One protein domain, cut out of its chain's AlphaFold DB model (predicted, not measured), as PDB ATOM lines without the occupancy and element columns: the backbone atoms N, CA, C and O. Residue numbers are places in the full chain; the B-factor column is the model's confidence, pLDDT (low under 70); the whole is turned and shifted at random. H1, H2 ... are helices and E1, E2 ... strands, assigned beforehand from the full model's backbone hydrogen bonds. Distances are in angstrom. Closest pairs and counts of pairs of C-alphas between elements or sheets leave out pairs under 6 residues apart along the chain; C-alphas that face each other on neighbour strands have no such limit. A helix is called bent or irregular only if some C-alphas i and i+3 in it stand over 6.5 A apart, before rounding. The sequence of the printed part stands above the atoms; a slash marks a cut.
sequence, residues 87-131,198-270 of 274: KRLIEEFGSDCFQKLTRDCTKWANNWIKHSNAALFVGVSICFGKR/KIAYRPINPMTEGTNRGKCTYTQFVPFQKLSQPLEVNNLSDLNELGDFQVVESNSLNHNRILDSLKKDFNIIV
ATOM      1  N   LYS A  87     178.572 170.194 210.821       89.38
ATOM      2  CA  LYS A  87     178.067 170.027 212.189       89.38
ATOM      3  C   LYS A  87     178.618 171.098 213.129       89.38
ATOM      4  O   LYS A  87     177.837 171.790 213.764       89.38
ATOM      5  N   ARG A  88     179.943 171.279 213.161       82.31
ATOM      6  CA  ARG A  88     180.577 172.275 214.032       82.31
ATOM      7  C   ARG A  88     180.152 173.695 213.665       82.31
ATOM      8  O   ARG A  88     179.919 174.499 214.558       82.31
ATOM      9  N   LEU A  89     180.047 174.007 212.371       83.81
ATOM     10  CA  LEU A  89     179.577 175.321 211.943       83.81
ATOM     11  C   LEU A  89     178.125 175.557 212.382       83.81
ATOM     12  O   LEU A  89     177.809 176.630 212.864       83.81
ATOM     13  N   ILE A  90     177.242 174.569 212.270       87.00
ATOM     14  CA  ILE A  90     175.853 174.726 212.719       87.00
ATOM     15  C   ILE A  90     175.766 174.824 214.243       87.00
ATOM     16  O   ILE A  90     175.013 175.649 214.747       87.00
ATOM     17  N   GLU A  91     176.543 174.034 214.979       77.69
ATOM     18  CA  GLU A  91     176.595 174.103 216.444       77.69
ATOM     19  C   GLU A  91     177.113 175.461 216.936       77.69
ATOM     20  O   GLU A  91     176.574 176.013 217.891       77.69
ATOM     21  N   GLU A  92     178.141 176.018 216.288       74.00
ATOM     22  CA  GLU A  92     178.750 177.285 216.709       74.00
ATOM     23  C   GLU A  92     178.049 178.524 216.124       74.00
ATOM     24  O   GLU A  92     178.053 179.576 216.762       74.00
ATOM     25  N   PHE A  93     177.462 178.424 214.928       75.25
ATOM     26  CA  PHE A  93     176.975 179.573 214.160       75.25
ATOM     27  C   PHE A  93     175.498 179.475 213.735       75.25
ATOM     28  O   PHE A  93     174.936 180.452 213.238       75.25
ATOM     29  N   GLY A  94     174.848 178.326 213.917       79.19
ATOM     30  CA  GLY A  94     173.468 178.080 213.501       79.19
ATOM     31  C   GLY A  94     173.307 177.687 212.028       79.19
ATOM     32  O   GLY A  94     174.184 177.886 211.181       79.19
ATOM     33  N   SER A  95     172.137 177.130 211.706       87.94
ATOM     34  CA  SER A  95     171.767 176.706 210.347       87.94
ATOM     35  C   SER A  95     171.740 177.864 209.351       87.94
ATOM     36  O   SER A  95     172.171 177.703 208.212       87.94
ATOM     37  N   ASP A  96     171.284 179.040 209.777       85.56
ATOM     38  CA  ASP A  96     171.181 180.215 208.907       85.56
ATOM     39  C   ASP A  96     172.562 180.694 208.460       85.56
ATOM     40  O   ASP A  96     172.762 181.041 207.295       85.56
ATOM     41  N   CYS A  97     173.538 180.662 209.371       83.56
ATOM     42  CA  CYS A  97     174.931 180.939 209.051       83.56
ATOM     43  C   CYS A  97     175.475 179.926 208.040       83.56
ATOM     44  O   CYS A  97     176.048 180.323 207.025       83.56
ATOM     45  N   PHE A  98     175.241 178.630 208.272       90.88
ATOM     46  CA  PHE A  98     175.635 177.584 207.329       90.88
ATOM     47  C   PHE A  98     175.059 177.837 205.929       90.88
ATOM     48  O   PHE A  98     175.798 177.799 204.946       90.88
ATOM     49  N   GLN A  99     173.773 178.179 205.823       92.38
ATOM     50  CA  GLN A  99     173.142 178.482 204.539       92.38
ATOM     51  C   GLN A  99     173.734 179.727 203.866       92.38
ATOM     52  O   GLN A  99     174.012 179.692 202.665       92.38
ATOM     53  N   LYS A 100     173.939 180.823 204.612       90.44
ATOM     54  CA  LYS A 100     174.577 182.047 204.091       90.44
ATOM     55  C   LYS A 100     175.962 181.739 203.529       90.44
ATOM     56  O   LYS A 100     176.266 182.112 202.399       90.44
ATOM     57  N   LEU A 101     176.762 181.001 204.289       91.50
ATOM     58  CA  LEU A 101     178.134 180.674 203.938       91.50
ATOM     59  C   LEU A 101     178.227 179.731 202.739       91.50
ATOM     60  O   LEU A 101     179.048 179.950 201.855       91.50
ATOM     61  N   THR A 102     177.356 178.727 202.664       96.12
ATOM     62  CA  THR A 102     177.255 177.829 201.510       96.12
ATOM     63  C   THR A 102     176.845 178.583 200.239       96.12
ATOM     64  O   THR A 102     177.426 178.361 199.174       96.12
ATOM     65  N   ARG A 103     175.888 179.520 200.325       95.81
ATOM     66  CA  ARG A 103     175.488 180.368 199.186       95.81
ATOM     67  C   ARG A 103     176.629 181.269 198.724       95.81
ATOM     68  O   ARG A 103     176.911 181.319 197.528       95.81
ATOM     69  N   ASP A 104     177.300 181.941 199.656       94.56
ATOM     70  CA  ASP A 104     178.402 182.846 199.324       94.56
ATOM     71  C   ASP A 104     179.615 182.088 198.759       94.56
ATOM     72  O   ASP A 104     180.155 182.461 197.720       94.56
ATOM     73  N   CYS A 105     179.960 180.940 199.352       95.75
ATOM     74  CA  CYS A 105     181.005 180.045 198.853       95.75
ATOM     75  C   CYS A 105     180.701 179.538 197.434       95.75
ATOM     76  O   CYS A 105     181.580 179.533 196.575       95.75
ATOM     77  N   THR A 106     179.444 179.175 197.157       97.81
ATOM     78  CA  THR A 106     178.998 178.743 195.821       97.81
ATOM     79  C   THR A 106     179.111 179.874 194.798       97.81
ATOM     80  O   THR A 106     179.645 179.681 193.706       97.81
ATOM     81  N   LYS A 107     178.670 181.086 195.156       96.31
ATOM     82  CA  LYS A 107     178.825 182.274 194.305       96.31
ATOM     83  C   LYS A 107     180.299 182.575 194.038       96.31
ATOM     84  O   LYS A 107     180.669 182.875 192.904       96.31
ATOM     85  N   TRP A 108     181.141 182.494 195.066       95.88
ATOM     86  CA  TRP A 108     182.580 182.666 194.920       95.88
ATOM     87  C   TRP A 108     183.181 181.601 193.996       95.88
ATOM     88  O   TRP A 108     183.908 181.972 193.082       95.88
ATOM     89  N   ALA A 109     182.835 180.321 194.156       97.12
ATOM     90  CA  ALA A 109     183.363 179.222 193.346       97.12
ATOM     91  C   ALA A 109     183.030 179.369 191.853       97.12
ATOM     92  O   ALA A 109     183.927 179.257 191.020       97.12
ATOM     93  N   ASN A 110     181.783 179.718 191.521       97.44
ATOM     94  CA  ASN A 110     181.345 179.958 190.137       97.44
ATOM     95  C   ASN A 110     182.000 181.189 189.484       97.44
ATOM     96  O   ASN A 110     182.085 181.279 188.258       97.44
ATOM     97  N   ASN A 111     182.486 182.140 190.284       95.38
ATOM     98  CA  ASN A 111     183.313 183.239 189.784       95.38
ATOM     99  C   ASN A 111     184.789 182.829 189.690       95.38
ATOM    100  O   ASN A 111     185.463 183.156 188.716       95.38
ATOM    101  N   TRP A 112     185.291 182.105 190.692       95.88
ATOM    102  CA  TRP A 112     186.689 181.701 190.800       95.88
ATOM    103  C   TRP A 112     187.090 180.710 189.715       95.88
ATOM    104  O   TRP A 112     188.197 180.813 189.201       95.88
ATOM    105  N   ILE A 113     186.193 179.808 189.306       95.50
ATOM    106  CA  ILE A 113     186.466 178.839 188.236       95.50
ATOM    107  C   ILE A 113     186.878 179.498 186.908       95.50
ATOM    108  O   ILE A 113     187.615 178.908 186.128       95.50
ATOM    109  N   LYS A 114     186.474 180.755 186.685       93.44
ATOM    110  CA  LYS A 114     186.777 181.546 185.480       93.44
ATOM    111  C   LYS A 114     188.059 182.378 185.612       93.44
ATOM    112  O   LYS A 114     188.442 183.078 184.678       93.44
ATOM    113  N   HIS A 115     188.694 182.369 186.781       93.62
ATOM    114  CA  HIS A 115     189.867 183.185 187.065       93.62
ATOM    115  C   HIS A 115     191.138 182.512 186.517       93.62
ATOM    116  O   HIS A 115     191.352 181.324 186.728       93.62
ATOM    117  N   SER A 116     192.037 183.277 185.887       91.25
ATOM    118  CA  SER A 116     193.258 182.748 185.240       91.25
ATOM    119  C   SER A 116     194.176 181.943 186.173       91.25
ATOM    120  O   SER A 116     194.802 180.978 185.758       91.25
ATOM    121  N   ASN A 117     194.239 182.336 187.447       90.62
ATOM    122  CA  ASN A 117     195.026 181.658 188.487       90.62
ATOM    123  C   ASN A 117     194.313 180.470 189.170       90.62
ATOM    124  O   ASN A 117     194.837 179.941 190.154       90.62
ATOM    125  N   ALA A 118     193.109 180.084 188.745       93.06
ATOM    126  CA  ALA A 118     192.391 178.987 189.381       93.06
ATOM    127  C   ALA A 118     192.952 177.625 188.941       93.06
ATOM    128  O   ALA A 118     193.057 177.318 187.757       93.06
ATOM    129  N   ALA A 119     193.312 176.791 189.917       94.19
ATOM    130  CA  ALA A 119     193.669 175.391 189.691       94.19
ATOM    131  C   ALA A 119     192.417 174.507 189.729       94.19
ATOM    132  O   ALA A 119     191.421 174.917 190.311       94.19
ATOM    133  N   LEU A 120     192.480 173.289 189.176       96.94
ATOM    134  CA  LEU A 120     191.384 172.311 189.213       96.94
ATOM    135  C   LEU A 120     190.845 172.111 190.640       96.94
ATOM    136  O   LEU A 120     191.628 171.876 191.555       96.94
ATOM    137  N   PHE A 121     189.526 172.167 190.833       97.75
ATOM    138  CA  PHE A 121     188.855 171.890 192.108       97.75
ATOM    139  C   PHE A 121     187.413 171.440 191.863       97.75
ATOM    140  O   PHE A 121     186.787 171.873 190.904       97.75
ATOM    141  N   VAL A 122     186.877 170.585 192.738       98.06
ATOM    142  CA  VAL A 122     185.492 170.064 192.634       98.06
ATOM    143  C   VAL A 122     184.602 170.480 193.807       98.06
ATOM    144  O   VAL A 122     183.415 170.174 193.855       98.06
ATOM    145  N   GLY A 123     185.178 171.187 194.771       97.50
ATOM    146  CA  GLY A 123     184.501 171.727 195.936       97.50
ATOM    147  C   GLY A 123     185.414 172.715 196.647       97.50
ATOM    148  O   GLY A 123     186.609 172.818 196.355       97.50
ATOM    149  N   VAL A 124     184.851 173.453 197.597       96.88
ATOM    150  CA  VAL A 124     185.589 174.476 198.347       96.88
ATOM    151  C   VAL A 124     185.371 174.241 199.827       96.88
ATOM    152  O   VAL A 124     184.248 174.273 200.323       96.88
ATOM    153  N   SER A 125     186.457 173.982 200.543       94.56
ATOM    154  CA  SER A 125     186.441 173.975 202.002       94.56
ATOM    155  C   SER A 125     186.658 175.392 202.523       94.56
ATOM    156  O   SER A 125     187.158 176.254 201.803       94.56
ATOM    157  N   ILE A 126     186.321 175.639 203.786       89.94
ATOM    158  CA  ILE A 126     186.579 176.936 204.417       89.94
ATOM    159  C   ILE A 126     187.485 176.794 205.627       89.94
ATOM    160  O   ILE A 126     187.458 175.785 206.344       89.94
ATOM    161  N   CYS A 127     188.215 177.865 205.890       83.06
ATOM    162  CA  CYS A 127     188.783 178.127 207.193       83.06
ATOM    163  C   CYS A 127     188.651 179.594 207.545       83.06
ATOM    164  O   CYS A 127     188.321 180.420 206.697       83.06
ATOM    165  N   PHE A 128     188.913 179.919 208.797       80.06
ATOM    166  CA  PHE A 128     188.847 181.285 209.255       80.06
ATOM    167  C   PHE A 128     190.201 181.687 209.836       80.06
ATOM    168  O   PHE A 128     190.833 180.918 210.558       80.06
ATOM    169  N   GLY A 129     190.671 182.887 209.517       72.81
ATOM    170  CA  GLY A 129     191.971 183.348 209.996       72.81
ATOM    171  C   GLY A 129     192.413 184.651 209.352       72.81
ATOM    172  O   GLY A 129     191.704 185.231 208.531       72.81
ATOM    173  N   LYS A 130     193.617 185.102 209.703       71.62
ATOM    174  CA  LYS A 130     194.270 186.228 209.024       71.62
ATOM    175  C   LYS A 130     194.663 185.803 207.610       71.62
ATOM    176  O   LYS A 130     195.425 184.851 207.440       71.62
ATOM    177  N   ARG A 131     194.140 186.480 206.586       71.19
ATOM    178  CA  ARG A 131     194.440 186.193 205.174       71.19
ATOM    179  C   ARG A 131     194.509 187.471 204.349       71.19
ATOM    180  O   ARG A 131     193.908 188.481 204.700       71.19
ATOM    181  N   LYS A 198     189.394 186.853 208.165       80.44
ATOM    182  CA  LYS A 198     188.789 186.580 206.870       80.44
ATOM    183  C   LYS A 198     188.302 185.140 206.828       80.44
ATOM    184  O   LYS A 198     188.883 184.244 207.448       80.44
ATOM    185  N   ILE A 199     187.258 184.922 206.049       85.94
ATOM    186  CA  ILE A 199     186.823 183.606 205.609       85.94
ATOM    187  C   ILE A 199     187.709 183.229 204.437       85.94
ATOM    188  O   ILE A 199     187.674 183.882 203.400       85.94
ATOM    189  N   ALA A 200     188.540 182.209 204.599       88.00
ATOM    190  CA  ALA A 200     189.377 181.704 203.528       88.00
ATOM    191  C   ALA A 200     188.623 180.614 202.766       88.00
ATOM    192  O   ALA A 200     188.296 179.565 203.328       88.00
ATOM    193  N   TYR A 201     188.423 180.833 201.474       91.94
ATOM    194  CA  TYR A 201     187.989 179.802 200.551       91.94
ATOM    195  C   TYR A 201     189.179 178.972 200.109       91.94
ATOM    196  O   TYR A 201     190.196 179.472 199.629       91.94
ATOM    197  N   ARG A 202     189.061 177.667 200.310       91.62
ATOM    198  CA  ARG A 202     190.113 176.698 200.045       91.62
ATOM    199  C   ARG A 202     189.613 175.736 198.971       91.62
ATOM    200  O   ARG A 202     189.099 174.666 199.316       91.62
ATOM    201  N   PRO A 203     189.713 176.114 197.683       94.31
ATOM    202  CA  PRO A 203     189.578 175.145 196.606       94.31
ATOM    203  C   PRO A 203     190.704 174.124 196.777       94.31
ATOM    204  O   PRO A 203     191.867 174.503 196.917       94.31
ATOM    205  N   ILE A 204     190.355 172.843 196.847       94.44
ATOM    206  CA  ILE A 204     191.339 171.773 197.025       94.44
ATOM    207  C   ILE A 204     191.564 171.131 195.673       94.44
ATOM    208  O   ILE A 204     190.625 170.584 195.094       94.44
ATOM    209  N   ASN A 205     192.807 171.173 195.196       96.19
ATOM    210  CA  ASN A 205     193.157 170.501 193.956       96.19
ATOM    211  C   ASN A 205     193.332 168.995 194.203       96.19
ATOM    212  O   ASN A 205     194.277 168.599 194.900       96.19
ATOM    213  N   PRO A 206     192.463 168.135 193.632       96.25
ATOM    214  CA  PRO A 206     192.513 166.702 193.886       96.25
ATOM    215  C   PRO A 206     193.838 166.055 193.481       96.25
ATOM    216  O   PRO A 206     194.264 165.093 194.123       96.25
ATOM    217  N   MET A 207     194.505 166.598 192.461       95.62
ATOM    218  CA  MET A 207     195.737 166.062 191.882       95.62
ATOM    219  C   MET A 207     196.988 166.420 192.691       95.62
ATOM    220  O   MET A 207     198.009 165.751 192.562       95.62
ATOM    221  N   THR A 208     196.932 167.444 193.551       93.88
ATOM    222  CA  THR A 208     198.106 167.921 194.310       93.88
ATOM    223  C   THR A 208     197.937 167.822 195.825       93.88
ATOM    224  O   THR A 208     198.930 167.715 196.552       93.88
ATOM    225  N   GLU A 209     196.701 167.810 196.324       91.69
ATOM    226  CA  GLU A 209     196.385 167.776 197.751       91.69
ATOM    227  C   GLU A 209     195.649 166.486 198.135       91.69
ATOM    228  O   GLU A 209     194.569 166.203 197.625       91.69
ATOM    229  N   GLY A 210     196.228 165.712 199.063       89.31
ATOM    230  CA  GLY A 210     195.649 164.472 199.600       89.31
ATOM    231  C   GLY A 210     194.834 164.691 200.873       89.31
ATOM    232  O   GLY A 210     193.613 164.536 200.894       89.31
ATOM    233  N   THR A 211     195.512 165.114 201.941       87.38
ATOM    234  CA  THR A 211     194.953 165.211 203.299       87.38
ATOM    235  C   THR A 211     193.753 166.155 203.405       87.38
ATOM    236  O   THR A 211     192.807 165.889 204.147       87.38
ATOM    237  N   ASN A 212     193.755 167.254 202.646       90.00
ATOM    238  CA  ASN A 212     192.685 168.249 202.712       90.00
ATOM    239  C   ASN A 212     191.392 167.798 202.008       90.00
ATOM    240  O   ASN A 212     190.328 168.331 202.314       90.00
ATOM    241  N   ARG A 213     191.428 166.762 201.153       93.81
ATOM    242  CA  ARG A 213     190.226 166.251 200.462       93.81
ATOM    243  C   ARG A 213     189.185 165.655 201.407       93.81
ATOM    244  O   ARG A 213     188.006 165.600 201.070       93.81
ATOM    245  N   GLY A 214     189.609 165.218 202.593       93.75
ATOM    246  CA  GLY A 214     188.709 164.720 203.635       93.75
ATOM    247  C   GLY A 214     187.965 165.819 204.402       93.75
ATOM    248  O   GLY A 214     187.073 165.503 205.186       93.75
ATOM    249  N   LYS A 215     188.321 167.098 204.216       93.88
ATOM    250  CA  LYS A 215     187.659 168.229 204.882       93.88
ATOM    251  C   LYS A 215     186.324 168.543 204.211       93.88
ATOM    252  O   LYS A 215     186.175 168.363 203.004       93.88
ATOM    253  N   CYS A 216     185.358 169.015 205.000       95.88
ATOM    254  CA  CYS A 216     184.030 169.329 204.485       95.88
ATOM    255  C   CYS A 216     184.058 170.464 203.452       95.88
ATOM    256  O   CYS A 216     184.878 171.381 203.552       95.88
ATOM    257  N   THR A 217     183.157 170.400 202.477       97.00
ATOM    258  CA  THR A 217     183.010 171.380 201.393       97.00
ATOM    259  C   THR A 217     181.719 172.163 201.534       97.00
ATOM    260  O   THR A 217     180.676 171.556 201.719       97.00
ATOM    261  N   TYR A 218     181.768 173.475 201.325       97.44
ATOM    262  CA  TYR A 218     180.627 174.400 201.405       97.44
ATOM    263  C   TYR A 218     180.010 174.712 200.038       97.44
ATOM    264  O   TYR A 218     179.162 175.585 199.904       97.44
ATOM    265  N   THR A 219     180.464 174.011 199.010       98.44
ATOM    266  CA  THR A 219     179.916 174.008 197.658       98.44
ATOM    267  C   THR A 219     180.440 172.765 196.948       98.44
ATOM    268  O   THR A 219     181.511 172.259 197.311       98.44
ATOM    269  N   GLN A 220     179.700 172.266 195.968       98.06
ATOM    270  CA  GLN A 220     180.070 171.089 195.187       98.06
ATOM    271  C   GLN A 220     179.881 171.353 193.702       98.06
ATOM    272  O   GLN A 220     178.926 172.020 193.316       98.06
ATOM    273  N   PHE A 221     180.769 170.808 192.881       98.56
ATOM    274  CA  PHE A 221     180.578 170.778 191.441       98.56
ATOM    275  C   PHE A 221     179.510 169.738 191.074       98.56
ATOM    276  O   PHE A 221     179.602 168.583 191.500       98.56
ATOM    277  N   VAL A 222     178.512 170.146 190.290       98.19
ATOM    278  CA  VAL A 222     177.412 169.293 189.829       98.19
ATOM    279  C   VAL A 222     177.369 169.325 188.300       98.19
ATOM    280  O   VAL A 222     177.101 170.388 187.733       98.19
ATOM    281  N   PRO A 223     177.608 168.188 187.620       98.19
ATOM    282  CA  PRO A 223     177.520 168.124 186.167       98.19
ATOM    283  C   PRO A 223     176.096 168.368 185.661       98.19
ATOM    284  O   PRO A 223     175.130 167.945 186.298       98.19
ATOM    285  N   PHE A 224     175.954 168.974 184.480       98.06
ATOM    286  CA  PHE A 224     174.646 169.175 183.842       98.06
ATOM    287  C   PHE A 224     173.975 167.852 183.464       98.06
ATOM    288  O   PHE A 224     172.752 167.728 183.521       98.06
ATOM    289  N   GLN A 225     174.776 166.859 183.076       97.06
ATOM    290  CA  GLN A 225     174.307 165.538 182.678       97.06
ATOM    291  C   GLN A 225     175.397 164.478 182.850       97.06
ATOM    292  O   GLN A 225     176.588 164.779 182.927       97.06
ATOM    293  N   LYS A 226     174.980 163.211 182.870       97.69
ATOM    294  CA  LYS A 226     175.890 162.065 182.801       97.69
ATOM    295  C   LYS A 226     176.469 161.930 181.391       97.69
ATOM    296  O   LYS A 226     175.723 161.977 180.415       97.69
ATOM    297  N   LEU A 227     177.776 161.690 181.286       97.31
ATOM    298  CA  LEU A 227     178.432 161.425 180.005       97.31
ATOM    299  C   LEU A 227     178.176 159.988 179.532       97.31
ATOM    300  O   LEU A 227     178.093 159.058 180.335       97.31
ATOM    301  N   SER A 228     178.078 159.786 178.218       97.00
ATOM    302  CA  SER A 228     177.862 158.458 177.624       97.00
ATOM    303  C   SER A 228     179.061 157.524 177.804       97.00
ATOM    304  O   SER A 228     178.880 156.312 177.895       97.00
ATOM    305  N   GLN A 229     180.267 158.085 177.895       97.06
ATOM    306  CA  GLN A 229     181.521 157.375 178.134       97.06
ATOM    307  C   GLN A 229     182.338 158.081 179.223       97.06
ATOM    308  O   GLN A 229     182.184 159.294 179.393       97.06
ATOM    309  N   PRO A 230     183.197 157.353 179.959       97.69
ATOM    310  CA  PRO A 230     184.129 157.954 180.906       97.69
ATOM    311  C   PRO A 230     185.036 159.008 180.262       97.69
ATOM    312  O   PRO A 230     185.704 158.721 179.270       97.69
ATOM    313  N   LEU A 231     185.095 160.197 180.862       98.12
ATOM    314  CA  LEU A 231     185.999 161.284 180.489       98.12
ATOM    315  C   LEU A 231     186.948 161.590 181.646       98.12
ATOM    316  O   LEU A 231     186.500 161.845 182.765       98.12
ATOM    317  N   GLU A 232     188.250 161.590 181.377       98.12
ATOM    318  CA  GLU A 232     189.245 162.056 182.338       98.12
ATOM    319  C   GLU A 232     189.426 163.576 182.234       98.12
ATOM    320  O   GLU A 232     189.719 164.098 181.162       98.12
ATOM    321  N   VAL A 233     189.255 164.280 183.353       97.62
ATOM    322  CA  VAL A 233     189.319 165.742 183.450       97.62
ATOM    323  C   VAL A 233     190.558 166.135 184.247       97.62
ATOM    324  O   VAL A 233     190.619 165.959 185.467       97.62
ATOM    325  N   ASN A 234     191.547 166.673 183.534       95.94
ATOM    326  CA  ASN A 234     192.875 166.999 184.063       95.94
ATOM    327  C   ASN A 234     193.092 168.497 184.317       95.94
ATOM    328  O   ASN A 234     194.089 168.890 184.923       95.94
ATOM    329  N   ASN A 235     192.181 169.348 183.851       95.25
ATOM    330  CA  ASN A 235     192.283 170.790 184.005       95.25
ATOM    331  C   ASN A 235     190.912 171.414 184.301       95.25
ATOM    332  O   ASN A 235     189.865 170.789 184.143       95.25
ATOM    333  N   LEU A 236     190.943 172.651 184.793       95.19
ATOM    334  CA  LEU A 236     189.745 173.352 185.241       95.19
ATOM    335  C   LEU A 236     188.851 173.815 184.080       95.19
ATOM    336  O   LEU A 236     187.643 173.907 184.271       95.19
ATOM    337  N   SER A 237     189.427 174.083 182.902       94.06
ATOM    338  CA  SER A 237     188.672 174.512 181.718       94.06
ATOM    339  C   SER A 237     187.706 173.418 181.278       94.06
ATOM    340  O   SER A 237     186.513 173.680 181.162       94.06
ATOM    341  N   ASP A 238     188.202 172.185 181.153       95.12
ATOM    342  CA  ASP A 238     187.386 171.022 180.796       95.12
ATOM    343  C   ASP A 238     186.289 170.780 181.839       95.12
ATOM    344  O   ASP A 238     185.152 170.482 181.492       95.12
ATOM    345  N   LEU A 239     186.599 170.938 183.135       96.56
ATOM    346  CA  LEU A 239     185.594 170.790 184.190       96.56
ATOM    347  C   LEU A 239     184.485 171.845 184.062       96.56
ATOM    348  O   LEU A 239     183.314 171.513 184.208       96.56
ATOM    349  N   ASN A 240     184.843 173.099 183.779       96.06
ATOM    350  CA  ASN A 240     183.914 174.229 183.701       96.06
ATOM    351  C   ASN A 240     182.871 174.093 182.575       96.06
ATOM    352  O   ASN A 240     181.817 174.713 182.642       96.06
ATOM    353  N   GLU A 241     183.137 173.291 181.545       96.81
ATOM    354  CA  GLU A 241     182.174 173.027 180.466       96.81
ATOM    355  C   GLU A 241     181.103 171.995 180.853       96.81
ATOM    356  O   GLU A 241     180.062 171.891 180.203       96.81
ATOM    357  N   LEU A 242     181.342 171.220 181.913       97.75
ATOM    358  CA  LEU A 242     180.538 170.045 182.245       97.75
ATOM    359  C   LEU A 242     179.446 170.317 183.282       97.75
ATOM    360  O   LEU A 242     178.593 169.452 183.492       97.75
ATOM    361  N   GLY A 243     179.461 171.471 183.949       97.75
ATOM    362  CA  GLY A 243     178.572 171.755 185.070       97.75
ATOM    363  C   GLY A 243     178.906 173.046 185.801       97.75
ATOM    364  O   GLY A 243     179.769 173.810 185.383       97.75
ATOM    365  N   ASP A 244     178.249 173.238 186.941       98.25
ATOM    366  CA  ASP A 244     178.403 174.419 187.790       98.25
ATOM    367  C   ASP A 244     178.523 174.025 189.267       98.25
ATOM    368  O   ASP A 244     178.145 172.927 189.691       98.25
ATOM    369  N   PHE A 245     179.010 174.953 190.090       98.56
ATOM    370  CA  PHE A 245     178.979 174.787 191.536       98.56
ATOM    371  C   PHE A 245     177.587 175.057 192.103       98.56
ATOM    372  O   PHE A 245     176.952 176.068 191.791       98.56
ATOM    373  N   GLN A 246     177.145 174.184 193.006       98.56
ATOM    374  CA  GLN A 246     175.871 174.281 193.705       98.56
ATOM    375  C   GLN A 246     176.047 174.282 195.225       98.56
ATOM    376  O   GLN A 246     177.062 173.837 195.778       98.56
ATOM    377  N   VAL A 247     175.017 174.788 195.903       98.12
ATOM    378  CA  VAL A 247     174.911 174.760 197.363       98.12
ATOM    379  C   VAL A 247     174.849 173.320 197.877       98.12
ATOM    380  O   VAL A 247     174.440 172.398 197.174       98.12
ATOM    381  N   VAL A 248     175.277 173.123 199.120       97.44
ATOM    382  CA  VAL A 248     175.321 171.816 199.779       97.44
ATOM    383  C   VAL A 248     174.462 171.797 201.035       97.44
ATOM    384  O   VAL A 248     174.295 172.807 201.718       97.44
ATOM    385  N   GLU A 249     174.005 170.602 201.386       96.12
ATOM    386  CA  GLU A 249     173.348 170.332 202.659       96.12
ATOM    387  C   GLU A 249     174.356 169.997 203.769       96.12
ATOM    388  O   GLU A 249     175.513 169.625 203.533       96.12
ATOM    389  N   SER A 250     173.913 170.072 205.025       94.75
ATOM    390  CA  SER A 250     174.735 169.711 206.185       94.75
ATOM    391  C   SER A 250     174.848 168.192 206.384       94.75
ATOM    392  O   SER A 250     174.393 167.630 207.378       94.75
ATOM    393  N   ASN A 251     175.494 167.510 205.441       95.19
ATOM    394  CA  ASN A 251     175.647 166.048 205.416       95.19
ATOM    395  C   ASN A 251     177.119 165.589 205.450       95.19
ATOM    396  O   ASN A 251     177.445 164.463 205.053       95.19
ATOM    397  N   SER A 252     178.018 166.477 205.890       94.12
ATOM    398  CA  SER A 252     179.469 166.257 205.912       94.12
ATOM    399  C   SER A 252     180.050 165.867 204.544       94.12
ATOM    400  O   SER A 252     180.969 165.048 204.469       94.12
ATOM    401  N   LEU A 253     179.501 166.410 203.448       97.31
ATOM    402  CA  LEU A 253     180.089 166.272 202.116       97.31
ATOM    403  C   LEU A 253     181.543 166.757 202.126       97.31
ATOM    404  O   LEU A 253     181.870 167.742 202.783       97.31
ATOM    405  N   ASN A 254     182.410 166.045 201.412       97.38
ATOM    406  CA  ASN A 254     183.814 166.391 201.240       97.38
ATOM    407  C   ASN A 254     184.249 166.118 199.796       97.38
ATOM    408  O   ASN A 254     183.517 165.496 199.023       97.38
ATOM    409  N   HIS A 255     185.462 166.543 199.448       97.62
ATOM    410  CA  HIS A 255     185.983 166.442 198.082       97.62
ATOM    411  C   HIS A 255     186.045 164.998 197.583       97.62
ATOM    412  O   HIS A 255     185.682 164.743 196.443       97.62
ATOM    413  N   ASN A 256     186.443 164.036 198.426       97.69
ATOM    414  CA  ASN A 256     186.497 162.625 198.019       97.69
ATOM    415  C   ASN A 256     185.114 162.092 197.615       97.69
ATOM    416  O   ASN A 256     184.998 161.456 196.574       97.69
ATOM    417  N   ARG A 257     184.064 162.412 198.382       97.88
ATOM    418  CA  ARG A 257     182.688 161.994 198.070       97.88
ATOM    419  C   ARG A 257     182.169 162.622 196.776       97.88
ATOM    420  O   ARG A 257     181.480 161.944 196.023       97.88
ATOM    421  N   ILE A 258     182.531 163.878 196.504       98.31
ATOM    422  CA  ILE A 258     182.216 164.534 195.225       98.31
ATOM    423  C   ILE A 258     182.915 163.788 194.083       98.31
ATOM    424  O   ILE A 258     182.264 163.371 193.133       98.31
ATOM    425  N   LEU A 259     184.222 163.534 194.204       98.31
ATOM    426  CA  LEU A 259     184.999 162.817 193.188       98.31
ATOM    427  C   LEU A 259     184.484 161.389 192.944       98.31
ATOM    428  O   LEU A 259     184.556 160.896 191.820       98.31
ATOM    429  N   ASP A 260     184.018 160.700 193.988       98.31
ATOM    430  CA  ASP A 260     183.426 159.364 193.869       98.31
ATOM    431  C   ASP A 260     182.099 159.418 193.099       98.31
ATOM    432  O   ASP A 260     181.879 158.586 192.217       98.31
ATOM    433  N   SER A 261     181.252 160.417 193.375       97.88
ATOM    434  CA  SER A 261     179.987 160.620 192.657       97.88
ATOM    435  C   SER A 261     180.211 161.013 191.195       97.88
ATOM    436  O   SER A 261     179.614 160.407 190.310       97.88
ATOM    437  N   LEU A 262     181.146 161.925 190.903       98.50
ATOM    438  CA  LEU A 262     181.507 162.284 189.522       98.50
ATOM    439  C   LEU A 262     181.891 161.048 188.699       98.50
ATOM    440  O   LEU A 262     181.386 160.851 187.592       98.50
ATOM    441  N   LYS A 263     182.714 160.163 189.273       98.19
ATOM    442  CA  LYS A 263     183.144 158.935 188.600       98.19
ATOM    443  C   LYS A 263     181.996 157.944 188.422       98.19
ATOM    444  O   LYS A 263     181.820 157.409 187.332       98.19
ATOM    445  N   LYS A 264     181.255 157.661 189.494       97.88
ATOM    446  CA  LYS A 264     180.246 156.594 189.525       97.88
ATOM    447  C   LYS A 264     178.967 156.978 188.783       97.88
ATOM    448  O   LYS A 264     178.405 156.166 188.050       97.88
ATOM    449  N   ASP A 265     178.513 158.205 188.991       98.00
ATOM    450  CA  ASP A 265     177.176 158.638 188.604       98.00
ATOM    451  C   ASP A 265     177.205 159.429 187.290       98.00
ATOM    452  O   ASP A 265     176.257 159.338 186.512       98.00
ATOM    453  N   PHE A 266     178.318 160.112 186.981       98.25
ATOM    454  CA  PHE A 266     178.419 161.030 185.836       98.25
ATOM    455  C   PHE A 266     179.443 160.644 184.766       98.25
ATOM    456  O   PHE A 266     179.487 161.306 183.731       98.25
ATOM    457  N   ASN A 267     180.218 159.568 184.964       98.31
ATOM    458  CA  ASN A 267     181.307 159.165 184.066       98.31
ATOM    459  C   ASN A 267     182.404 160.247 183.916       98.31
ATOM    460  O   ASN A 267     183.058 160.337 182.884       98.31
ATOM    461  N   ILE A 268     182.639 161.056 184.954       98.62
ATOM    462  CA  ILE A 268     183.701 162.073 184.986       98.62
ATOM    463  C   ILE A 268     184.783 161.631 185.971       98.62
ATOM    464  O   ILE A 268     184.534 161.449 187.162       98.62
ATOM    465  N   ILE A 269     186.006 161.462 185.484       98.38
ATOM    466  CA  ILE A 269     187.150 161.000 186.265       98.38
ATOM    467  C   ILE A 269     188.101 162.175 186.460       98.38
ATOM    468  O   ILE A 269     188.805 162.570 185.543       98.38
ATOM    469  N   VAL A 270     188.158 162.712 187.674       97.69
ATOM    470  CA  VAL A 270     189.190 163.684 188.057       97.69
ATOM    471  C   VAL A 270     190.312 162.938 188.789       97.69
ATOM    472  O   VAL A 270     190.038 162.334 189.840       97.69
TER     473      VAL A 270
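What this domain is: This is residues 87 to 131 and 198 to 270 of the 274 residues of an uncharacterized protein of Acinetobacter sp. Ag2 (UniProt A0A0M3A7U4). A small two-stranded sheet, E3 and E4, forms the middle, with H4 beside E3 and residues 102 to 111 of H1 beside E4. A second two-stranded sheet, E1 and E2, packs on residues 101 to 112 of H1, while a loop, residues 224 to 235, makes the far end. The printed part has 118 residues in the order H1 E1 E2 H2 E3 H3 E4 H4; both sheets are antiparallel and the class is mixed. It is compact, with a radius of gyration of the C-alphas of 13.9 A, but only just elongated, spanning 43 by 29 by 25 A.

How they stand to each other: H1, residues 87 to 112, comes closest to E1, residues 124 to 129, at the C-alphas of Cys 105 and Val 124, 7.2 A apart. E1 and E2, residues 198 to 203, are antiparallel at 151 degrees, with N 127 and O 200 3.1 A apart, within hydrogen-bond range. E3, residues 220 to 223, and E4, residues 243 to 246, are antiparallel at 148 degrees, with N 246 and O 220 2.8 A apart. The closest C-alphas of H1 and E4 are those of Thr 106 and Phe 245, 5.8 A apart. H4, residues 255 to 266, comes closest to E3 at the C-alphas of Ile 258 and Gln 220, 6.9 A apart. With residues 255 to 256 alone, H4 touches H2, residues 211 to 214; the closest C-alphas are those of Arg 213 and His 255, 4.9 A apart. H3, residues 236 to 240, touches no helix. Every O i to N i+4 pair is within hydrogen-bond range in H3 and H4, 19 of 22 in H1; H2 is too short for one.

Where its parts are: H1 begins at C-alpha 87 (178.067, 170.027, 212.189) and is 25.8 A long; it is irregular, with C-alphas 92 and 95 9.5 A apart, and has a kink of 120 degrees near residue 94. E1 is 16.0 A, E2 15.4 A and H4 15.4 A long, H4 ending at C-alpha 266 (178.419, 161.030, 185.836).

The domain as a whole: The C-alphas of Lys 130 and Ser 228, the two farthest apart, are 45.0 A apart. Residues 132 to 197 are not printed, and C-alphas 131 and 198 are 5.9 A apart across this cut. The links H1 to E1 and E3 to H3 are long. No printed residue is under 70 in pLDDT.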